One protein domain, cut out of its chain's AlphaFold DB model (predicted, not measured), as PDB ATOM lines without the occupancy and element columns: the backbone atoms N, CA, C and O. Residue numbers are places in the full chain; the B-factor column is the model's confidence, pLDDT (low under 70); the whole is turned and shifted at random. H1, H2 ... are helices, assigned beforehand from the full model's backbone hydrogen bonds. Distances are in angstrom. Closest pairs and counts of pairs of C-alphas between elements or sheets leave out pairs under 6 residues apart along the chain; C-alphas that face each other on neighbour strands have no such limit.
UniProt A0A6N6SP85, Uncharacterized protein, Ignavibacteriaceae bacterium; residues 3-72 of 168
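AT A GLANCE: This is residues 3 to 72 of the 168 residues of an uncharacterized protein of Ignavibacteriaceae bacterium (UniProt A0A6N6SP85). One long helix, H1, makes the longest axis of the model, and the short helix H4 packs steeply across its residues 12 to 20. H2 leads away from near H1's middle and packs on H4, while the four-residue H3 packs on H2, apart from H1. The printed part has 70 residues with four named helices, H1, H2, H3 and H4 along the chain, and no named strand; the class is all helix. The whole is compact, with a radius of gyration of the C-alphas of 11.6 A and spans of 32 by 24 by 19 A.

IN THESE COORDINATES: Find C-alpha 3 at (29.285, -21.852, 40.608); from there H1, residues 3 to 24, runs 31.8 A to C-alpha 24 at (5.889, -14.276, 60.717). Look next for H2 at residues 33 to 41, 11.9 A long, and for H3 at residues 46 to 49, 5.6 A long. H4, residues 56 to 63, runs 10.7 A and ends at C-alpha 63, (11.231, -7.850, 51.789).

HOW THE PARTS SIT: Start at H1, where residues 12 to 20 alone touch H4 at a steep tilt of 60 degrees, the same way; the closest C-alphas, of Val 12 and Val 56, are 5.9 A apart. H1 and H2 only just touch, with 3 pairs of C-alphas within 8 A, through residues 13 to 17 of H1 alone; the closest C-alphas, of Ser 13 and Ile 33, are 6.8 A apart, and the lines are about perpendicular at 81 degrees. H2 is the hub, touching three helices. It touches H4 at a steep tilt of 61 degrees, the same way, with the closest C-alphas, of Ala 36 and Val 63, 5.8 A apart. It touches H3 with the closest C-alphas, of Met 38 and Ile 46, 6.9 A apart. H3 is apart from H1 and from H4. In H1, H2 and H4 every O i to N i+4 pair is within hydrogen-bond range; H3 is too short for such a pair.

THE WHOLE: The C-alphas farthest apart, of Ser 3 and Ala 70, are 34.6 A apart. The printed part has no cut; the link from H2 to H3 is tight, and those from H1 to H2 and H3 to H4 are short. Look for pLDDT under 70 at residues 3 to 7, 29 to 30 and 69 to 72; the mean of the printed part is 78.2.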
ATOM      1  N   SER A   3      29.930 -20.899  39.692       59.25
ATOM      2  CA  SER A   3      29.285 -21.852  40.608       59.25
ATOM      3  C   SER A   3      29.251 -21.388  42.070       59.25
ATOM      4  O   SER A   3      28.221 -21.507  42.723       59.25
ATOM      5  N   GLU A   4      30.335 -20.800  42.577       61.81
ATOM      6  CA  GLU A   4      30.407 -20.299  43.962       61.81
ATOM      7  C   GLU A   4      29.452 -19.129  44.220       61.81
ATOM      8  O   GLU A   4      28.800 -19.071  45.260       61.81
ATOM      9  N   ARG A   5      29.300 -18.223  43.244       62.06
ATOM     10  CA  ARG A   5      28.355 -17.099  43.340       62.06
ATOM     11  C   ARG A   5      26.905 -17.580  43.363       62.06
ATOM     12  O   ARG A   5      26.091 -17.017  44.088       62.06
ATOM     13  N   ILE A   6      26.589 -18.617  42.587       62.50
ATOM     14  CA  ILE A   6      25.255 -19.232  42.563       62.50
ATOM     15  C   ILE A   6      24.957 -19.923  43.902       62.50
ATOM     16  O   ILE A   6      23.883 -19.710  44.464       62.50
ATOM     17  N   ASN A   7      25.914 -20.684  44.444       64.19
ATOM     18  CA  ASN A   7      25.756 -21.366  45.731       64.19
ATOM     19  C   ASN A   7      25.550 -20.372  46.885       64.19
ATOM     20  O   ASN A   7      24.592 -20.519  47.641       64.19
ATOM     21  N   ASN A   8      26.351 -19.302  46.947       75.06
ATOM     22  CA  ASN A   8      26.216 -18.265  47.974       75.06
ATOM     23  C   ASN A   8      24.830 -17.588  47.949       75.06
ATOM     24  O   ASN A   8      24.187 -17.414  48.978       75.06
ATOM     25  N   ARG A   9      24.298 -17.259  46.762       72.88
ATOM     26  CA  ARG A   9      22.954 -16.654  46.647       72.88
ATOM     27  C   ARG A   9      21.847 -17.575  47.134       72.88
ATOM     28  O   ARG A   9      20.885 -17.102  47.741       72.88
ATOM     29  N   ARG A  10      21.968 -18.873  46.852       73.69
ATOM     30  CA  ARG A  10      21.004 -19.872  47.313       73.69
ATOM     31  C   ARG A  10      21.011 -19.966  48.835       73.69
ATOM     32  O   ARG A  10      19.942 -19.924  49.431       73.69
ATOM     33  N   GLU A  11      22.191 -20.026  49.443       79.94
ATOM     34  CA  GLU A  11      22.346 -20.070  50.901       79.94
ATOM     35  C   GLU A  11      21.780 -18.815  51.573       79.94
ATOM     36  O   GLU A  11      21.003 -18.914  52.524       79.94
ATOM     37  N   VAL A  12      22.093 -17.634  51.033       81.88
ATOM     38  CA  VAL A  12      21.560 -16.356  51.525       81.88
ATOM     39  C   VAL A  12      20.031 -16.316  51.417       81.88
ATOM     40  O   VAL A  12      19.366 -15.951  52.385       81.88
ATOM     41  N   SER A  13      19.462 -16.743  50.285       78.38
ATOM     42  CA  SER A  13      18.004 -16.761  50.082       78.38
ATOM     43  C   SER A  13      17.308 -17.732  51.039       78.38
ATOM     44  O   SER A  13      16.339 -17.354  51.688       78.38
ATOM     45  N   GLN A  14      17.835 -18.953  51.190       83.00
ATOM     46  CA  GLN A  14      17.292 -19.961  52.109       83.00
ATOM     47  C   GLN A  14      17.327 -19.491  53.564       83.00
ATOM     48  O   GLN A  14      16.366 -19.689  54.306       83.00
ATOM     49  N   LYS A  15      18.417 -18.834  53.973       86.06
ATOM     50  CA  LYS A  15      18.536 -18.279  55.320       86.06
ATOM     51  C   LYS A  15      17.482 -17.199  55.578       86.06
ATOM     52  O   LYS A  15      16.830 -17.229  56.617       86.06
ATOM     53  N   VAL A  16      17.273 -16.293  54.622       84.38
ATOM     54  CA  VAL A  16      16.253 -15.240  54.732       84.38
ATOM     55  C   VAL A  16      14.839 -15.830  54.753       84.38
ATOM     56  O   VAL A  16      14.059 -15.435  55.617       84.38
ATOM     57  N   CYS A  17      14.521 -16.804  53.884       82.88
ATOM     58  CA  CYS A  17      13.239 -17.528  53.909       82.88
ATOM     59  C   CYS A  17      12.946 -18.082  55.304       82.88
ATOM     60  O   CYS A  17      11.887 -17.818  55.866       82.88
ATOM     61  N   LYS A  18      13.907 -18.812  55.877       84.44
ATOM     62  CA  LYS A  18      13.751 -19.460  57.177       84.44
ATOM     63  C   LYS A  18      13.536 -18.455  58.305       84.44
ATOM     64  O   LYS A  18      12.660 -18.655  59.140       84.44
ATOM     65  N   GLU A  19      14.319 -17.381  58.333       87.12
ATOM     66  CA  GLU A  19      14.198 -16.355  59.372       87.12
ATOM     67  C   GLU A  19      12.852 -15.615  59.279       87.12
ATOM     68  O   GLU A  19      12.187 -15.442  60.297       87.12
ATOM     69  N   ILE A  20      12.385 -15.268  58.075       82.62
ATOM     70  CA  ILE A  20      11.081 -14.609  57.883       82.62
ATOM     71  C   ILE A  20       9.918 -15.552  58.203       82.62
ATOM     72  O   ILE A  20       8.966 -15.142  58.863       82.62
ATOM     73  N   ALA A  21       9.987 -16.814  57.772       81.19
ATOM     74  CA  ALA A  21       8.975 -17.824  58.083       81.19
ATOM     75  C   ALA A  21       8.793 -17.981  59.599       81.19
ATOM     76  O   ALA A  21       7.665 -18.012  60.093       81.19
ATOM     77  N   GLN A  22       9.909 -18.008  60.336       85.38
ATOM     78  CA  GLN A  22       9.916 -18.042  61.797       85.38
ATOM     79  C   GLN A  22       9.342 -16.762  62.414       85.38
ATOM     80  O   GLN A  22       8.480 -16.851  63.285       85.38
ATOM     81  N   GLU A  23       9.783 -15.583  61.965       84.19
ATOM     82  CA  GLU A  23       9.321 -14.284  62.481       84.19
ATOM     83  C   GLU A  23       7.812 -14.068  62.257       84.19
ATOM     84  O   GLU A  23       7.116 -13.551  63.131       84.19
ATOM     85  N   LEU A  24       7.288 -14.486  61.101       78.38
ATOM     86  CA  LEU A  24       5.889 -14.276  60.717       78.38
ATOM     87  C   LEU A  24       4.956 -15.433  61.095       78.38
ATOM     88  O   LEU A  24       3.736 -15.268  60.981       78.38
ATOM     89  N   ASN A  25       5.515 -16.554  61.566       79.88
ATOM     90  CA  ASN A  25       4.823 -17.813  61.845       79.88
ATOM     91  C   ASN A  25       4.038 -18.343  60.628       79.88
ATOM     92  O   ASN A  25       2.847 -18.642  60.716       79.88
ATOM     93  N   ILE A  26       4.712 -18.430  59.478       74.75
ATOM     94  CA  ILE A  26       4.169 -18.943  58.207       74.75
ATOM     95  C   ILE A  26       5.058 -20.067  57.650       74.75
ATOM     96  O   ILE A  26       6.193 -20.239  58.086       74.75
ATOM     97  N   SER A  27       4.549 -20.848  56.691       74.62
ATOM     98  CA  SER A  27       5.344 -21.889  56.019       74.62
ATOM     99  C   SER A  27       6.457 -21.276  55.162       74.62
ATOM    100  O   SER A  27       6.213 -20.290  54.469       74.62
ATOM    101  N   GLU A  28       7.647 -21.888  55.142       74.06
ATOM    102  CA  GLU A  28       8.739 -21.498  54.229       74.06
ATOM    103  C   GLU A  28       8.314 -21.605  52.753       74.06
ATOM    104  O   GLU A  28       8.720 -20.777  51.941       74.06
ATOM    105  N   ASP A  29       7.435 -22.559  52.422       68.06
ATOM    106  CA  ASP A  29       6.888 -22.743  51.067       68.06
ATOM    107  C   ASP A  29       6.002 -21.565  50.615       68.06
ATOM    108  O   ASP A  29       5.771 -21.389  49.421       68.06
ATOM    109  N   ASN A  30       5.526 -20.735  51.552       63.78
ATOM    110  CA  ASN A  30       4.721 -19.546  51.255       63.78
ATOM    111  C   ASN A  30       5.586 -18.304  50.964       63.78
ATOM    112  O   ASN A  30       5.046 -17.218  50.754       63.78
ATOM    113  N   ILE A  31       6.918 -18.431  50.988       73.94
ATOM    114  CA  ILE A  31       7.848 -17.311  50.819       73.94
ATOM    115  C   ILE A  31       8.660 -17.507  49.542       73.94
ATOM    116  O   ILE A  31       9.691 -18.181  49.528       73.94
ATOM    117  N   ASP A  32       8.254 -16.814  48.480       81.81
ATOM    118  CA  ASP A  32       9.100 -16.617  47.305       81.81
ATOM    119  C   ASP A  32       9.886 -15.305  47.439       81.81
ATOM    120  O   ASP A  32       9.382 -14.214  47.167       81.81
ATOM    121  N   ILE A  33      11.149 -15.413  47.860       82.81
ATOM    122  CA  ILE A  33      12.040 -14.257  48.033       82.81
ATOM    123  C   ILE A  33      12.321 -13.538  46.715       82.81
ATOM    124  O   ILE A  33      12.459 -12.316  46.722       82.81
ATOM    125  N   GLN A  34      12.410 -14.247  45.587       80.56
ATOM    126  CA  GLN A  34      12.712 -13.599  44.308       80.56
ATOM    127  C   GLN A  34      11.533 -12.731  43.877       80.56
ATOM    128  O   GLN A  34      11.721 -11.551  43.570       80.56
ATOM    129  N   THR A  35      10.321 -13.278  43.975       82.00
ATOM    130  CA  THR A  35       9.085 -12.528  43.742       82.00
ATOM    131  C   THR A  35       8.941 -11.377  44.742       82.00
ATOM    132  O   THR A  35       8.641 -10.254  44.342       82.00
ATOM    133  N   ALA A  36       9.242 -11.585  46.030       84.56
ATOM    134  CA  ALA A  36       9.152 -10.537  47.056       84.56
ATOM    135  C   ALA A  36      10.102  -9.369  46.799       84.56
ATOM    136  O   ALA A  36       9.716  -8.209  46.937       84.56
ATOM    137  N   VAL A  37      11.330  -9.660  46.374       85.56
ATOM    138  CA  VAL A  37      12.303  -8.640  45.981       85.56
ATOM    139  C   VAL A  37      11.837  -7.899  44.730       85.56
ATOM    140  O   VAL A  37      11.920  -6.674  44.701       85.56
ATOM    141  N   MET A  38      11.322  -8.603  43.716       86.31
ATOM    142  CA  MET A  38      10.792  -7.965  42.508       86.31
ATOM    143  C   MET A  38       9.648  -7.005  42.836       86.31
ATOM    144  O   MET A  38       9.696  -5.846  42.430       86.31
ATOM    145  N   VAL A  39       8.678  -7.445  43.641       84.12
ATOM    146  CA  VAL A  39       7.551  -6.612  44.083       84.12
ATOM    147  C   VAL A  39       8.046  -5.409  44.889       84.12
ATOM    148  O   VAL A  39       7.674  -4.277  44.593       84.12
ATOM    149  N   ALA A  40       8.937  -5.622  45.862       85.94
ATOM    150  CA  ALA A  40       9.453  -4.553  46.720       85.94
ATOM    151  C   ALA A  40      10.290  -3.505  45.964       85.94
ATOM    152  O   ALA A  40      10.380  -2.355  46.405       85.94
ATOM    153  N   LEU A  41      10.920  -3.898  44.851       85.12
ATOM    154  CA  LEU A  41      11.733  -3.028  43.997       85.12
ATOM    155  C   LEU A  41      10.982  -2.512  42.756       85.12
ATOM    156  O   LEU A  41      11.556  -1.731  42.001       85.12
ATOM    157  N   GLY A  42       9.727  -2.921  42.540       84.75
ATOM    158  CA  GLY A  42       8.945  -2.546  41.357       84.75
ATOM    159  C   GLY A  42       9.530  -3.078  40.045       84.75
ATOM    160  O   GLY A  42       9.493  -2.389  39.028       84.75
ATOM    161  N   LEU A  43      10.125  -4.272  40.076       82.44
ATOM    162  CA  LEU A  43      10.736  -4.923  38.919       82.44
ATOM    163  C   LEU A  43       9.757  -5.908  38.273       82.44
ATOM    164  O   LEU A  43       9.064  -6.657  38.952       82.44
ATOM    165  N   ASP A  44       9.763  -5.936  36.946       79.56
ATOM    166  CA  ASP A  44       8.964  -6.806  36.077       79.56
ATOM    167  C   ASP A  44       9.736  -8.042  35.581       79.56
ATOM    168  O   ASP A  44       9.137  -9.016  35.137       79.56
ATOM    169  N   GLU A  45      11.068  -8.036  35.694       76.12
ATOM    170  CA  GLU A  45      11.933  -9.110  35.207       76.12
ATOM    171  C   GLU A  45      12.912  -9.611  36.272       76.12
ATOM    172  O   GLU A  45      13.696  -8.855  36.852       76.12
ATOM    173  N   ILE A  46      12.946 -10.934  36.450       73.88
ATOM    174  CA  ILE A  46      13.818 -11.606  37.421       73.88
ATOM    175  C   ILE A  46      15.306 -11.470  37.078       73.88
ATOM    176  O   ILE A  46      16.176 -11.522  37.941       73.88
ATOM    177  N   THR A  47      15.640 -11.247  35.810       77.38
ATOM    178  CA  THR A  47      17.026 -11.050  35.370       77.38
ATOM    179  C   THR A  47      17.643  -9.789  35.976       77.38
ATOM    180  O   THR A  47      18.848  -9.761  36.237       77.38
ATOM    181  N   LYS A  48      16.823  -8.778  36.297       77.25
ATOM    182  CA  LYS A  48      17.261  -7.514  36.911       77.25
ATOM    183  C   LYS A  48      17.779  -7.704  38.339       77.25
ATOM    184  O   LYS A  48      18.648  -6.953  38.773       77.25
ATOM    185  N   ILE A  49      17.330  -8.750  39.038       78.06
ATOM    186  CA  ILE A  49      17.796  -9.087  40.393       78.06
ATOM    187  C   ILE A  49      19.037 -10.002  40.388       78.06
ATOM    188  O   ILE A  49      19.684 -10.192  41.419       78.06
ATOM    189  N   LEU A  50      19.440 -10.533  39.225       74.00
ATOM    190  CA  LEU A  50      20.595 -11.432  39.110       74.00
ATOM    191  C   LEU A  50      21.947 -10.716  39.187       74.00
ATOM    192  O   LEU A  50      22.957 -11.380  39.413       74.00
ATOM    193  N   ASN A  51      22.011  -9.400  39.009       70.94
ATOM    194  CA  ASN A  51      23.280  -8.662  39.055       70.94
ATOM    195  C   ASN A  51      23.548  -7.996  40.408       70.94
ATOM    196  O   ASN A  51      24.581  -7.355  40.582       70.94
ATOM    197  N   ILE A  52      22.645  -8.174  41.368       73.12
ATOM    198  CA  ILE A  52      22.759  -7.596  42.702       73.12
ATOM    199  C   ILE A  52      23.479  -8.598  43.612       73.12
ATOM    200  O   ILE A  52      23.204  -9.803  43.587       73.12
ATOM    201  N   GLU A  53      24.440  -8.113  44.398       73.62
ATOM    202  CA  GLU A  53      25.017  -8.892  45.492       73.62
ATOM    203  C   GLU A  53      24.081  -8.847  46.698       73.62
ATOM    204  O   GLU A  53      23.762  -7.786  47.233       73.62
ATOM    205  N   TRP A  54      23.627 -10.028  47.109       77.56
ATOM    206  CA  TRP A  54      22.662 -10.179  48.184       77.56
ATOM    207  C   TRP A  54      23.372 -10.486  49.495       77.56
ATOM    208  O   TRP A  54      24.125 -11.455  49.592       77.56
ATOM    209  N   THR A  55      23.077  -9.696  50.521       83.00
ATOM    210  CA  THR A  55      23.346 -10.045  51.917       83.00
ATOM    211  C   THR A  55      22.025 -10.303  52.633       83.00
ATOM    212  O   THR A  55      20.976  -9.807  52.212       83.00
ATOM    213  N   VAL A  56      22.073 -11.070  53.725       80.56
ATOM    214  CA  VAL A  56      20.893 -11.380  54.554       80.56
ATOM    215  C   VAL A  56      20.192 -10.095  55.004       80.56
ATOM    216  O   VAL A  56      18.987  -9.952  54.808       80.56
ATOM    217  N   ASP A  57      20.951  -9.122  55.516       83.75
ATOM    218  CA  ASP A  57      20.404  -7.856  56.015       83.75
ATOM    219  C   ASP A  57      19.766  -7.008  54.910       83.75
ATOM    220  O   ASP A  57      18.722  -6.385  55.120       83.75
ATOM    221  N   CYS A  58      20.379  -6.988  53.721       84.19
ATOM    222  CA  CYS A  58      19.850  -6.260  52.570       84.19
ATOM    223  C   CYS A  58      18.508  -6.849  52.126       84.19
ATOM    224  O   CYS A  58      17.523  -6.119  52.012       84.19
ATOM    225  N   LEU A  59      18.448  -8.174  51.956       84.88
ATOM    226  CA  LEU A  59      17.216  -8.863  51.582       84.88
ATOM    227  C   LEU A  59      16.121  -8.648  52.620       84.88
ATOM    228  O   LEU A  59      15.029  -8.238  52.236       84.88
ATOM    229  N   LYS A  60      16.416  -8.822  53.916       83.88
ATOM    230  CA  LYS A  60      15.452  -8.570  54.998       83.88
ATOM    231  C   LYS A  60      14.857  -7.167  54.934       83.88
ATOM    232  O   LYS A  60      13.648  -7.015  55.048       83.88
ATOM    233  N   LYS A  61      15.683  -6.142  54.706       87.25
ATOM    234  CA  LYS A  61      15.217  -4.751  54.560       87.25
ATOM    235  C   LYS A  61      14.320  -4.526  53.347       87.25
ATOM    236  O   LYS A  61      13.461  -3.647  53.383       87.25
ATOM    237  N   ILE A  62      14.577  -5.237  52.256       86.31
ATOM    238  CA  ILE A  62      13.790  -5.119  51.027       86.31
ATOM    239  C   ILE A  62      12.434  -5.785  51.233       86.31
ATOM    240  O   ILE A  62      11.400  -5.156  51.016       86.31
ATOM    241  N   VAL A  63      12.442  -7.034  51.697       85.69
ATOM    242  CA  VAL A  63      11.231  -7.850  51.789       85.69
ATOM    243  C   VAL A  63      10.395  -7.572  53.039       85.69
ATOM    244  O   VAL A  63       9.235  -7.954  53.066       85.69
ATOM    245  N   SER A  64      10.908  -6.847  54.041       84.12
ATOM    246  CA  SER A  64      10.107  -6.401  55.197       84.12
ATOM    247  C   SER A  64       8.953  -5.466  54.822       84.12
ATOM    248  O   SER A  64       8.066  -5.221  55.635       84.12
ATOM    249  N   LYS A  65       8.962  -4.935  53.594       82.00
ATOM    250  CA  LYS A  65       7.878  -4.129  53.022       82.00
ATOM    251  C   LYS A  65       6.742  -4.972  52.435       82.00
ATOM    252  O   LYS A  65       5.736  -4.406  52.021       82.00
ATOM    253  N   ILE A  66       6.925  -6.288  52.344       86.12
ATOM    254  CA  ILE A  66       5.967  -7.218  51.751       86.12
ATOM    255  C   ILE A  66       5.134  -7.857  52.854       86.12
ATOM    256  O   ILE A  66       5.669  -8.412  53.814       86.12
ATOM    257  N   ASP A  67       3.815  -7.816  52.687       82.12
ATOM    258  CA  ASP A  67       2.910  -8.613  53.503       82.12
ATOM    259  C   ASP A  67       2.775 -10.021  52.912       82.12
ATOM    260  O   ASP A  67       1.942 -10.287  52.046       82.12
ATOM    261  N   PHE A  68       3.616 -10.935  53.393       77.12
ATOM    262  CA  PHE A  68       3.593 -12.339  52.979       77.12
ATOM    263  C   PHE A  68       2.314 -13.082  53.392       77.12
ATOM    264  O   PHE A  68       2.037 -14.150  52.850       77.12
ATOM    265  N   ARG A  69       1.511 -12.557  54.331       69.81
ATOM    266  CA  ARG A  69       0.247 -13.204  54.724       69.81
ATOM    267  C   ARG A  69      -0.803 -13.054  53.629       69.81
ATOM    268  O   ARG A  69      -1.475 -14.030  53.305       69.81
ATOM    269  N   ALA A  70      -0.852 -11.888  52.988       69.31
ATOM    270  CA  ALA A  70      -1.753 -11.619  51.868       69.31
ATOM    271  C   ALA A  70      -1.487 -12.522  50.648       69.31
ATOM    272  O   ALA A  70      -2.370 -12.731  49.825       69.31
ATOM    273  N   TRP A  71      -0.283 -13.091  50.525       67.38
ATOM    274  CA  TRP A  71       0.081 -13.969  49.405       67.38
ATOM    275  C   TRP A  71      -0.480 -15.385  49.540       67.38
ATOM    276  O   TRP A  71      -0.483 -16.146  48.575       67.38
ATOM    277  N   SER A  72      -0.957 -15.746  50.732       55.97
ATOM    278  CA  SER A  72      -1.561 -17.054  50.985       55.97
ATOM    279  C   SER A  72      -3.058 -17.114  50.663       55.97
ATOM    280  O   SER A  72      -3.635 -18.201  50.662       55.97
TER     281      SER A  72